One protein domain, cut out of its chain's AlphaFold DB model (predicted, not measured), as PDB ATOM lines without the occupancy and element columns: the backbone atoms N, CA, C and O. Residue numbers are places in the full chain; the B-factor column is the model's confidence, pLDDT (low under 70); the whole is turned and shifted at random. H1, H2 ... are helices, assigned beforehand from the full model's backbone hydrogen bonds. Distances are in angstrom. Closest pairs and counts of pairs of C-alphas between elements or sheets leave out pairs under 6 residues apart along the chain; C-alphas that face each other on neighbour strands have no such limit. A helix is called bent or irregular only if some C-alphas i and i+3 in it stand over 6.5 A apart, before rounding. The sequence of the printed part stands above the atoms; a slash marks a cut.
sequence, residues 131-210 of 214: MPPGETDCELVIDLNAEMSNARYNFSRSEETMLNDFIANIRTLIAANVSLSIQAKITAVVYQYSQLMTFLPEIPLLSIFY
ATOM      1  N   MET A 131      50.534 -28.313 -55.428       83.81
ATOM      2  CA  MET A 131      49.142 -28.124 -55.812       83.81
ATOM      3  C   MET A 131      48.774 -29.238 -56.799       83.81
ATOM      4  O   MET A 131      49.406 -29.317 -57.861       83.81
ATOM      5  N   PRO A 132      47.823 -30.126 -56.463       79.38
ATOM      6  CA  PRO A 132      47.380 -31.156 -57.391       79.38
ATOM      7  C   PRO A 132      46.779 -30.535 -58.664       79.38
ATOM      8  O   PRO A 132      46.206 -29.443 -58.611       79.38
ATOM      9  N   PRO A 133      46.882 -31.199 -59.829       78.19
ATOM     10  CA  PRO A 133      46.261 -30.707 -61.053       78.19
ATOM     11  C   PRO A 133      44.748 -30.523 -60.884       78.19
ATOM     12  O   PRO A 133      44.050 -31.462 -60.514       78.19
ATOM     13  N   GLY A 134      44.244 -29.326 -61.195       79.62
ATOM     14  CA  GLY A 134      42.816 -28.998 -61.098       79.62
ATOM     15  C   GLY A 134      42.348 -28.529 -59.718       79.62
ATOM     16  O   GLY A 134      41.209 -28.085 -59.606       79.62
ATOM     17  N   GLU A 135      43.214 -28.561 -58.705       82.81
ATOM     18  CA  GLU A 135      42.920 -28.035 -57.371       82.81
ATOM     19  C   GLU A 135      43.363 -26.575 -57.224       82.81
ATOM     20  O   GLU A 135      44.253 -26.094 -57.929       82.81
ATOM     21  N   THR A 136      42.734 -25.866 -56.284       82.44
ATOM     22  CA  THR A 136      43.088 -24.471 -55.942       82.44
ATOM     23  C   THR A 136      44.015 -24.369 -54.737       82.44
ATOM     24  O   THR A 136      44.724 -23.374 -54.594       82.44
ATOM     25  N   ASP A 137      44.038 -25.415 -53.909       84.62
ATOM     26  CA  ASP A 137      44.812 -25.486 -52.682       84.62
ATOM     27  C   ASP A 137      45.682 -26.738 -52.639       84.62
ATOM     28  O   ASP A 137      45.327 -27.804 -53.137       84.62
ATOM     29  N   CYS A 138      46.847 -26.590 -52.016       83.62
ATOM     30  CA  CYS A 138      47.659 -27.726 -51.602       83.62
ATOM     31  C   CYS A 138      47.150 -28.284 -50.269       83.62
ATOM     32  O   CYS A 138      46.503 -27.574 -49.495       83.62
ATOM     33  N   GLU A 139      47.505 -29.534 -49.970       81.81
ATOM     34  CA  GLU A 139      47.026 -30.229 -48.769       81.81
ATOM     35  C   GLU A 139      47.362 -29.468 -47.475       81.81
ATOM     36  O   GLU A 139      46.547 -29.416 -46.561       81.81
ATOM     37  N   LEU A 140      48.504 -28.766 -47.426       81.06
ATOM     38  CA  LEU A 140      48.879 -27.953 -46.264       81.06
ATOM     39  C   LEU A 140      47.870 -26.832 -45.991       81.06
ATOM     40  O   LEU A 140      47.530 -26.567 -44.842       81.06
ATOM     41  N   VAL A 141      47.398 -26.160 -47.041       85.56
ATOM     42  CA  VAL A 141      46.414 -25.076 -46.916       85.56
ATOM     43  C   VAL A 141      45.047 -25.637 -46.534       85.56
ATOM     44  O   VAL A 141      44.348 -25.028 -45.727       85.56
ATOM     45  N   ILE A 142      44.674 -26.800 -47.074       83.56
ATOM     46  CA  ILE A 142      43.432 -27.495 -46.715       83.56
ATOM     47  C   ILE A 142      43.433 -27.838 -45.218       83.56
ATOM     48  O   ILE A 142      42.491 -27.477 -44.512       83.56
ATOM     49  N   ASP A 143      44.507 -28.457 -44.727       77.38
ATOM     50  CA  ASP A 143      44.643 -28.857 -43.323       77.38
ATOM     51  C   ASP A 143      44.686 -27.643 -42.381       77.38
ATOM     52  O   ASP A 143      43.996 -27.623 -41.361       77.38
ATOM     53  N   LEU A 144      45.417 -26.583 -42.746       78.88
ATOM     54  CA  LEU A 144      45.442 -25.332 -41.979       78.88
ATOM     55  C   LEU A 144      44.048 -24.695 -41.868       78.88
ATOM     56  O   LEU A 144      43.656 -24.266 -40.785       78.88
ATOM     57  N   ASN A 145      43.279 -24.660 -42.961       83.94
ATOM     58  CA  ASN A 145      41.906 -24.144 -42.946       83.94
ATOM     59  C   ASN A 145      40.973 -25.014 -42.086       83.94
ATOM     60  O   ASN A 145      40.109 -24.486 -41.384       83.94
ATOM     61  N   ALA A 146      41.150 -26.336 -42.112       81.00
ATOM     62  CA  ALA A 146      40.377 -27.246 -41.274       81.00
ATOM     63  C   ALA A 146      40.647 -26.997 -39.781       81.00
ATOM     64  O   ALA A 146      39.702 -26.880 -38.998       81.00
ATOM     65  N   GLU A 147      41.910 -26.833 -39.385       77.25
ATOM     66  CA  GLU A 147      42.275 -26.529 -37.998       77.25
ATOM     67  C   GLU A 147      41.827 -25.123 -37.570       77.25
ATOM     68  O   GLU A 147      41.366 -24.953 -36.444       77.25
ATOM     69  N   MET A 148      41.840 -24.138 -38.473       78.44
ATOM     70  CA  MET A 148      41.251 -22.815 -38.222       78.44
ATOM     71  C   MET A 148      39.758 -22.876 -37.901       78.44
ATOM     72  O   MET A 148      39.269 -22.120 -37.065       78.44
ATOM     73  N   SER A 149      39.029 -23.792 -38.541       77.06
ATOM     74  CA  SER A 149      37.600 -24.002 -38.286       77.06
ATOM     75  C   SER A 149      37.309 -24.831 -37.026       77.06
ATOM     76  O   SER A 149      36.149 -25.022 -36.652       77.06
ATOM     77  N   ASN A 150      38.345 -25.340 -36.353       77.69
ATOM     78  CA  ASN A 150      38.192 -26.199 -35.189       77.69
ATOM     79  C   ASN A 150      37.904 -25.366 -33.932       77.69
ATOM     80  O   ASN A 150      38.791 -24.755 -33.334       77.69
ATOM     81  N   ALA A 151      36.649 -25.421 -33.479       76.50
ATOM     82  CA  ALA A 151      36.161 -24.683 -32.314       76.50
ATOM     83  C   ALA A 151      36.941 -24.960 -31.011       76.50
ATOM     84  O   ALA A 151      36.851 -24.176 -30.068       76.50
ATOM     85  N   ARG A 152      37.721 -26.049 -30.940       77.00
ATOM     86  CA  ARG A 152      38.534 -26.392 -29.766       77.00
ATOM     87  C   ARG A 152      39.586 -25.332 -29.430       77.00
ATOM     88  O   ARG A 152      39.939 -25.209 -28.261       77.00
ATOM     89  N   TYR A 153      40.105 -24.610 -30.422       72.62
ATOM     90  CA  TYR A 153      41.195 -23.660 -30.196       72.62
ATOM     91  C   TYR A 153      40.730 -22.286 -29.713       72.62
ATOM     92  O   TYR A 153      41.526 -21.581 -29.105       72.62
ATOM     93  N   ASN A 154      39.451 -21.934 -29.916       79.31
ATOM     94  CA  ASN A 154      38.834 -20.698 -29.420       79.31
ATOM     95  C   ASN A 154      39.700 -19.440 -29.656       79.31
ATOM     96  O   ASN A 154      39.993 -18.690 -28.724       79.31
ATOM     97  N   PHE A 155      40.136 -19.248 -30.903       80.25
ATOM     98  CA  PHE A 155      40.985 -18.126 -31.289       80.25
ATOM     99  C   PHE A 155      40.287 -16.780 -31.051       80.25
ATOM    100  O   PHE A 155      39.090 -16.609 -31.286       80.25
ATOM    101  N   SER A 156      41.050 -15.784 -30.611       84.69
ATOM    102  CA  SER A 156      40.621 -14.390 -30.627       84.69
ATOM    103  C   SER A 156      40.571 -13.853 -32.059       84.69
ATOM    104  O   SER A 156      41.289 -14.304 -32.948       84.69
ATOM    105  N   ARG A 157      39.795 -12.789 -32.281       86.56
ATOM    106  CA  ARG A 157      39.682 -12.143 -33.600       86.56
ATOM    107  C   ARG A 157      41.032 -11.693 -34.184       86.56
ATOM    108  O   ARG A 157      41.228 -11.715 -35.399       86.56
ATOM    109  N   SER A 158      41.958 -11.250 -33.333       84.31
ATOM    110  CA  SER A 158      43.315 -10.877 -33.749       84.31
ATOM    111  C   SER A 158      44.139 -12.086 -34.189       84.31
ATOM    112  O   SER A 158      44.839 -12.001 -35.194       84.31
ATOM    113  N   GLU A 159      44.030 -13.210 -33.478       81.88
ATOM    114  CA  GLU A 159      44.698 -14.463 -33.846       81.88
ATOM    115  C   GLU A 159      44.128 -15.020 -35.146       81.88
ATOM    116  O   GLU A 159      44.892 -15.366 -36.042       81.88
ATOM    117  N   GLU A 160      42.803 -15.004 -35.304       85.31
ATOM    118  CA  GLU A 160      42.150 -15.405 -36.550       85.31
ATOM    119  C   GLU A 160      42.637 -14.584 -37.742       85.31
ATOM    120  O   GLU A 160      42.883 -15.135 -38.811       85.31
ATOM    121  N   THR A 161      42.805 -13.271 -37.571       88.12
ATOM    122  CA  THR A 161      43.305 -12.401 -38.644       88.12
ATOM    123  C   THR A 161      44.735 -12.788 -39.029       88.12
ATOM    124  O   THR A 161      45.002 -13.049 -40.199       88.12
ATOM    125  N   MET A 162      45.633 -12.916 -38.047       83.25
ATOM    126  CA  MET A 162      47.034 -13.289 -38.291       83.25
ATOM    127  C   MET A 162      47.178 -14.680 -38.922       83.25
ATOM    128  O   MET A 162      48.004 -14.873 -39.815       83.25
ATOM    129  N   LEU A 163      46.373 -15.649 -38.487       84.94
ATOM    130  CA  LEU A 163      46.397 -17.009 -39.020       84.94
ATOM    131  C   LEU A 163      45.826 -17.074 -40.443       84.94
ATOM    132  O   LEU A 163      46.402 -17.747 -41.295       84.94
ATOM    133  N   ASN A 164      44.754 -16.334 -40.739       89.06
ATOM    134  CA  ASN A 164      44.220 -16.240 -42.100       89.06
ATOM    135  C   ASN A 164      45.215 -15.569 -43.061       89.06
ATOM    136  O   ASN A 164      45.402 -16.057 -44.177       89.06
ATOM    137  N   ASP A 165      45.903 -14.513 -42.619       88.62
ATOM    138  CA  ASP A 165      46.962 -13.867 -43.402       88.62
ATOM    139  C   ASP A 165      48.128 -14.833 -43.661       88.62
ATOM    140  O   ASP A 165      48.632 -14.936 -44.783       88.62
ATOM    141  N   PHE A 166      48.529 -15.608 -42.650       87.19
ATOM    142  CA  PHE A 166      49.541 -16.654 -42.788       87.19
ATOM    143  C   PHE A 166      49.141 -17.725 -43.817       87.19
ATOM    144  O   PHE A 166      49.934 -18.052 -44.705       87.19
ATOM    145  N   ILE A 167      47.904 -18.229 -43.760       88.19
ATOM    146  CA  ILE A 167      47.384 -19.220 -44.713       88.19
ATOM    147  C   ILE A 167      47.346 -18.647 -46.135       88.19
ATOM    148  O   ILE A 167      47.786 -19.307 -47.079       88.19
ATOM    149  N   ALA A 168      46.879 -17.406 -46.301       89.06
ATOM    150  CA  ALA A 168      46.848 -16.728 -47.596       89.06
ATOM    151  C   ALA A 168      48.258 -16.538 -48.188       89.06
ATOM    152  O   ALA A 168      48.462 -16.720 -49.396       89.06
ATOM    153  N   ASN A 169      49.247 -16.244 -47.339       88.38
ATOM    154  CA  ASN A 169      50.647 -16.136 -47.740       88.38
ATOM    155  C   ASN A 169      51.217 -17.487 -48.188       88.38
ATOM    156  O   ASN A 169      51.853 -17.550 -49.241       88.38
ATOM    157  N   ILE A 170      50.951 -18.580 -47.459       86.12
ATOM    158  CA  ILE A 170      51.349 -19.939 -47.872       86.12
ATOM    159  C   ILE A 170      50.704 -20.314 -49.207       86.12
ATOM    160  O   ILE A 170      51.403 -20.780 -50.111       86.12
ATOM    161  N   ARG A 171      49.394 -20.084 -49.351       88.00
ATOM    162  CA  ARG A 171      48.641 -20.367 -50.581       88.00
ATOM    163  C   ARG A 171      49.279 -19.668 -51.776       88.00
ATOM    164  O   ARG A 171      49.608 -20.321 -52.764       88.00
ATOM    165  N   THR A 172      49.534 -18.367 -51.656       86.12
ATOM    166  CA  THR A 172      50.204 -17.580 -52.702       86.12
ATOM    167  C   THR A 172      51.596 -18.126 -53.004       86.12
ATOM    168  O   THR A 172      51.957 -18.297 -54.167       86.12
ATOM    169  N   LEU A 173      52.373 -18.454 -51.971       83.56
ATOM    170  CA  LEU A 173      53.734 -18.952 -52.125       83.56
ATOM    171  C   LEU A 173      53.778 -20.272 -52.896       83.56
ATOM    172  O   LEU A 173      54.636 -20.437 -53.761       83.56
ATOM    173  N   ILE A 174      52.861 -21.194 -52.616       79.56
ATOM    174  CA  ILE A 174      52.842 -22.518 -53.242       79.56
ATOM    175  C   ILE A 174      52.209 -22.472 -54.640       79.56
ATOM    176  O   ILE A 174      52.771 -23.063 -55.566       79.56
ATOM    177  N   ALA A 175      51.091 -21.754 -54.804       74.69
ATOM    178  CA  ALA A 175      50.331 -21.687 -56.054       74.69
ATOM    179  C   ALA A 175      51.002 -20.803 -57.120       74.69
ATOM    180  O   ALA A 175      51.062 -21.189 -58.286       74.69
ATOM    181  N   ALA A 176      51.555 -19.643 -56.742       68.38
ATOM    182  CA  ALA A 176      52.174 -18.718 -57.698       68.38
ATOM    183  C   ALA A 176      53.579 -19.156 -58.142       68.38
ATOM    184  O   ALA A 176      54.087 -18.677 -59.154       68.38
ATOM    185  N   ASN A 177      54.209 -20.081 -57.414       70.06
ATOM    186  CA  ASN A 177      55.587 -20.491 -57.659       70.06
ATOM    187  C   ASN A 177      55.692 -21.967 -58.046       70.06
ATOM    188  O   ASN A 177      56.434 -22.744 -57.441       70.06
ATOM    189  N   VAL A 178      54.948 -22.367 -59.079       67.56
ATOM    190  CA  VAL A 178      54.954 -23.745 -59.604       67.56
ATOM    191  C   VAL A 178      56.369 -24.200 -60.001       67.56
ATOM    192  O   VAL A 178      56.691 -25.374 -59.857       67.56
ATOM    193  N   SER A 179      57.227 -23.265 -60.424       72.00
ATOM    194  CA  SER A 179      58.618 -23.494 -60.835       72.00
ATOM    195  C   SER A 179      59.620 -23.664 -59.687       72.00
ATOM    196  O   SER A 179      60.751 -24.084 -59.938       72.00
ATOM    197  N   LEU A 180      59.255 -23.343 -58.440       73.38
ATOM    198  CA  LEU A 180      60.149 -23.555 -57.303       73.38
ATOM    199  C   LEU A 180      60.293 -25.046 -57.003       73.38
ATOM    200  O   LEU A 180      59.322 -25.804 -57.024       73.38
ATOM    201  N   SER A 181      61.510 -25.447 -56.634       79.50
ATOM    202  CA  SER A 181      61.741 -26.781 -56.092       79.50
ATOM    203  C   SER A 181      60.953 -26.974 -54.794       79.50
ATOM    204  O   SER A 181      60.720 -26.029 -54.035       79.50
ATOM    205  N   ILE A 182      60.582 -28.221 -54.502       76.69
ATOM    206  CA  ILE A 182      59.897 -28.589 -53.252       76.69
ATOM    207  C   ILE A 182      60.684 -28.087 -52.030       76.69
ATOM    208  O   ILE A 182      60.103 -27.516 -51.113       76.69
ATOM    209  N   GLN A 183      62.015 -28.208 -52.049       70.31
ATOM    210  CA  GLN A 183      62.879 -27.721 -50.972       70.31
ATOM    211  C   GLN A 183      62.781 -26.200 -50.766       70.31
ATOM    212  O   GLN A 183      62.739 -25.736 -49.623       70.31
ATOM    213  N   ALA A 184      62.711 -25.415 -51.847       73.38
ATOM    214  CA  ALA A 184      62.545 -23.967 -51.756       73.38
ATOM    215  C   ALA A 184      61.168 -23.594 -51.183       73.38
ATOM    216  O   ALA A 184      61.080 -22.699 -50.341       73.38
ATOM    217  N   LYS A 185      60.113 -24.326 -51.565       73.75
ATOM    218  CA  LYS A 185      58.763 -24.144 -51.006       73.75
ATOM    219  C   LYS A 185      58.720 -24.452 -49.509       73.75
ATOM    220  O   LYS A 185      58.243 -23.621 -48.744       73.75
ATOM    221  N   ILE A 186      59.283 -25.588 -49.083       74.81
ATOM    222  CA  ILE A 186      59.385 -25.967 -47.662       74.81
ATOM    223  C   ILE A 186      60.111 -24.876 -46.871       74.81
ATOM    224  O   ILE A 186      59.599 -24.399 -45.862       74.81
ATOM    225  N   THR A 187      61.280 -24.443 -47.351       72.31
ATOM    226  CA  THR A 187      62.099 -23.426 -46.671       72.31
ATOM    227  C   THR A 187      61.325 -22.125 -46.471       72.31
ATOM    228  O   THR A 187      61.361 -21.534 -45.392       72.31
ATOM    229  N   ALA A 188      60.586 -21.688 -47.488       77.62
ATOM    230  CA  ALA A 188      59.840 -20.446 -47.408       77.62
ATOM    231  C   ALA A 188      58.599 -20.552 -46.503       77.62
ATOM    232  O   ALA A 188      58.303 -19.606 -45.773       77.62
ATOM    233  N   VAL A 189      57.914 -21.702 -46.474       77.00
ATOM    234  CA  VAL A 189      56.830 -21.964 -45.507       77.00
ATOM    235  C   VAL A 189      57.363 -21.968 -44.074       77.00
ATOM    236  O   VAL A 189      56.778 -21.322 -43.205       77.00
ATOM    237  N   VAL A 190      58.497 -22.630 -43.821       74.88
ATOM    238  CA  VAL A 190      59.151 -22.636 -42.500       74.88
ATOM    239  C   VAL A 190      59.528 -21.219 -42.075       74.88
ATOM    240  O   VAL A 190      59.319 -20.848 -40.921       74.88
ATOM    241  N   TYR A 191      60.027 -20.400 -43.002       74.50
ATOM    242  CA  TYR A 191      60.307 -18.997 -42.726       74.50
ATOM    243  C   TYR A 191      59.039 -18.233 -42.319       74.50
ATOM    244  O   TYR A 191      59.035 -17.607 -41.263       74.50
ATOM    245  N   GLN A 192      57.946 -18.332 -43.084       76.62
ATOM    246  CA  GLN A 192      56.670 -17.680 -42.744       76.62
ATOM    247  C   GLN A 192      56.151 -18.124 -41.370       76.62
ATOM    248  O   GLN A 192      55.723 -17.298 -40.567       76.62
ATOM    249  N   TYR A 193      56.259 -19.418 -41.067       75.44
ATOM    250  CA  TYR A 193      55.866 -19.960 -39.770       75.44
ATOM    251  C   TYR A 193      56.742 -19.408 -38.637       75.44
ATOM    252  O   TYR A 193      56.229 -19.020 -37.593       75.44
ATOM    253  N   SER A 194      58.057 -19.293 -38.853       70.88
ATOM    254  CA  SER A 194      58.965 -18.696 -37.866       70.88
ATOM    255  C   SER A 194      58.587 -17.250 -37.534       70.88
ATOM    256  O   SER A 194      58.641 -16.863 -36.371       70.88
ATOM    257  N   GLN A 195      58.146 -16.477 -38.535       74.75
ATOM    258  CA  GLN A 195      57.683 -15.109 -38.324       74.75
ATOM    259  C   GLN A 195      56.391 -15.106 -37.504       74.75
ATOM    260  O   GLN A 195      56.318 -14.400 -36.506       74.75
ATOM    261  N   LEU A 196      55.414 -15.954 -37.835       74.00
ATOM    262  CA  LEU A 196      54.179 -16.086 -37.054       74.00
ATOM    263  C   LEU A 196      54.454 -16.414 -35.575       74.00
ATOM    264  O   LEU A 196      53.889 -15.776 -34.689       74.00
ATOM    265  N   MET A 197      55.372 -17.344 -35.297       67.75
ATOM    266  CA  MET A 197      55.722 -17.746 -33.927       67.75
ATOM    267  C   MET A 197      56.387 -16.633 -33.109       67.75
ATOM    268  O   MET A 197      56.310 -16.661 -31.883       67.75
ATOM    269  N   THR A 198      57.005 -15.634 -33.750       71.31
ATOM    270  CA  THR A 198      57.488 -14.446 -33.022       71.31
ATOM    271  C   THR A 198      56.353 -13.553 -32.515       71.31
ATOM    272  O   THR A 198      56.549 -12.831 -31.541       71.31
ATOM    273  N   PHE A 199      55.165 -13.637 -33.123       64.44
ATOM    274  CA  PHE A 199      53.980 -12.871 -32.729       64.44
ATOM    275  C   PHE A 199      52.972 -13.689 -31.905       64.44
ATOM    276  O   PHE A 199      52.226 -13.102 -31.125       64.44
ATOM    277  N   LEU A 200      52.959 -15.022 -32.038       63.06
ATOM    278  CA  LEU A 200      52.018 -15.933 -31.365       63.06
ATOM    279  C   LEU A 200      52.737 -17.123 -30.694       63.06
ATOM    280  O   LEU A 200      52.572 -18.267 -31.120       63.06
ATOM    281  N   PRO A 201      53.540 -16.892 -29.638       57.59
ATOM    282  CA  PRO A 201      54.342 -17.947 -29.015       57.59
ATOM    283  C   PRO A 201      53.519 -18.990 -28.238       57.59
ATOM    284  O   PRO A 201      54.018 -20.085 -27.991       57.59
ATOM    285  N   GLU A 202      52.278 -18.672 -27.851       55.22
ATOM    286  CA  GLU A 202      51.443 -19.525 -26.988       55.22
ATOM    287  C   GLU A 202      50.460 -20.431 -27.745       55.22
ATOM    288  O   GLU A 202      49.830 -21.291 -27.127       55.22
ATOM    289  N   ILE A 203      50.341 -20.305 -29.074       54.81
ATOM    290  CA  ILE A 203      49.466 -21.194 -29.846       54.81
ATOM    291  C   ILE A 203      50.219 -22.496 -30.146       54.81
ATOM    292  O   ILE A 203      51.252 -22.469 -30.823       54.81
ATOM    293  N   PRO A 204      49.714 -23.667 -29.714       50.22
ATOM    294  CA  PRO A 204      50.325 -24.948 -30.023       50.22
ATOM    295  C   PRO A 204      49.990 -25.354 -31.468       50.22
ATOM    296  O   PRO A 204      49.364 -26.380 -31.701       50.22
ATOM    297  N   LEU A 205      50.441 -24.587 -32.467       48.81
ATOM    298  CA  LEU A 205      50.284 -24.928 -33.891       48.81
ATOM    299  C   LEU A 205      51.036 -26.223 -34.265       48.81
ATOM    300  O   LEU A 205      50.824 -26.785 -35.333       48.81
ATOM    301  N   LEU A 206      51.861 -26.766 -33.361       41.50
ATOM    302  CA  LEU A 206      52.400 -28.126 -33.461       41.50
ATOM    303  C   LEU A 206      51.301 -29.199 -33.573       41.50
ATOM    304  O   LEU A 206      51.563 -30.248 -34.157       41.50
ATOM    305  N   SER A 207      50.077 -28.951 -33.079       42.28
ATOM    306  CA  SER A 207      48.942 -29.853 -33.317       42.28
ATOM    307  C   SER A 207      48.359 -29.745 -34.728       42.28
ATOM    308  O   SER A 207      47.740 -30.695 -35.192       42.28
ATOM    309  N   ILE A 208      48.598 -28.646 -35.449       42.34
ATOM    310  CA  ILE A 208      48.232 -28.533 -36.870       42.34
ATOM    311  C   ILE A 208      49.135 -29.423 -37.722       42.34
ATOM    312  O   ILE A 208      48.688 -30.062 -38.669       42.34
ATOM    313  N   PHE A 209      50.398 -29.563 -37.321       41.75
ATOM    314  CA  PHE A 209      51.291 -30.580 -37.868       41.75
ATOM    315  C   PHE A 209      51.031 -31.980 -37.284       41.75
ATOM    316  O   PHE A 209      51.820 -32.889 -37.527       41.75
ATOM    317  N   TYR A 210      49.952 -32.208 -36.522       40.38
ATOM    318  CA  TYR A 210      49.501 -33.552 -36.147       40.38
ATOM    319  C   TYR A 210      48.603 -34.109 -37.258       40.38
ATOM    320  O   TYR A 210      47.382 -34.178 -37.168       40.38
TER     321      TYR A 210
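This is residues 131 to 210 of the 214 residues of an uncharacterized protein of Steinernema carpocapsae (UniProt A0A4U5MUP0). Three helices run side by side in alternating directions, a small up-and-down bundle whose centres make a triangle, with the longest helix, H2, at the corner that joins the other two. H1 packs on one side of H2 and H3 on another, while H1 and H3 stay apart; the last stretch, residues 200 to 210, leaves the end of H3 and folds back, so that residues 205 to 210 lie on the side of the bundle away from H2. The printed part has 80 residues with three named helices, in the order H1, H2, H3 along the chain, and no named strand; its class is all helix. It is compact, with a radius of gyration of the C-alphas of 12.9 A, and the C-alphas span 36 by 26 by 22 A along their three main axes.

The longest helix is H2, residues 157 to 176, and it touches both of the others. H3, residues 182 to 199, touches H2 with 11 pairs of C-alphas within 8 A. The closest are the C-alphas of Ile 170 and Val 189, 6.3 A apart, and the centres of the two helices are 11.7 A apart. H2 and H3 run opposite ways at a shallow tilt of 15 degrees, and they form a helical hairpin. H1, residues 139 to 148, touches H2 with 7 pairs of C-alphas within 8 A. Here the closest are the C-alphas of Val 141 and Ile 167, 6.3 A apart, with 10.5 A from centre to centre. H1 and H2 also run opposite ways, at a shallow tilt of 9 degrees, and they too form a helical hairpin. H1 and H3 are apart, with no C-alpha of the one within 8 A of the other. In the backbones of H1 and H2 every pair of O of residue i and N of residue i+4 is within hydrogen-bond range; in H3 this holds for 13 of 14 pairs. None of the three helices is bent or irregular.

H2 has 20 residues, Arg 157 to Ala 176, and measures 27.9 A from first to last C-alpha. Its C-alpha 157 stands at (39.682, -12.143, -33.600) and its C-alpha 176 at (52.174, -18.718, -57.698). H3 has 18 residues, Ile 182 to Phe 199, and measures 26.5 A; it ends with C-alpha 199 at (53.980, -12.871, -32.729). H1 is the shortest, with 10 residues, Glu 139 to Met 148, and 14.1 A; it begins with C-alpha 139 at (47.026, -30.229, -48.769). Residues 131 to 138 come before H1, and residues 200 to 210 follow H3.

The two C-alphas farthest apart are those of Asn 154 and Ser 179, 37.2 A; the first of these residues lies between H1 and H2, the second between H2 and H3. The first and last printed C-alphas, those of Met 131 and Tyr 210, are 20.4 A apart. The printed part runs from residue 131 to residue 210 of a full chain of 214 residues and has no cut. The link from H2 to H3, with 5 residues, is tight; the link from H1 to H2, with 8 residues, is short; no link between named helices is long. The mean pLDDT of the printed part is 75.0; by helix the mean is 81 in H1, 85 in H2 and 73 in H3. Confidence is low, under 70, at 15 residues: residue 176, residue 178, residue 197 and residues 199 to 210, of which 199 belongs to H3.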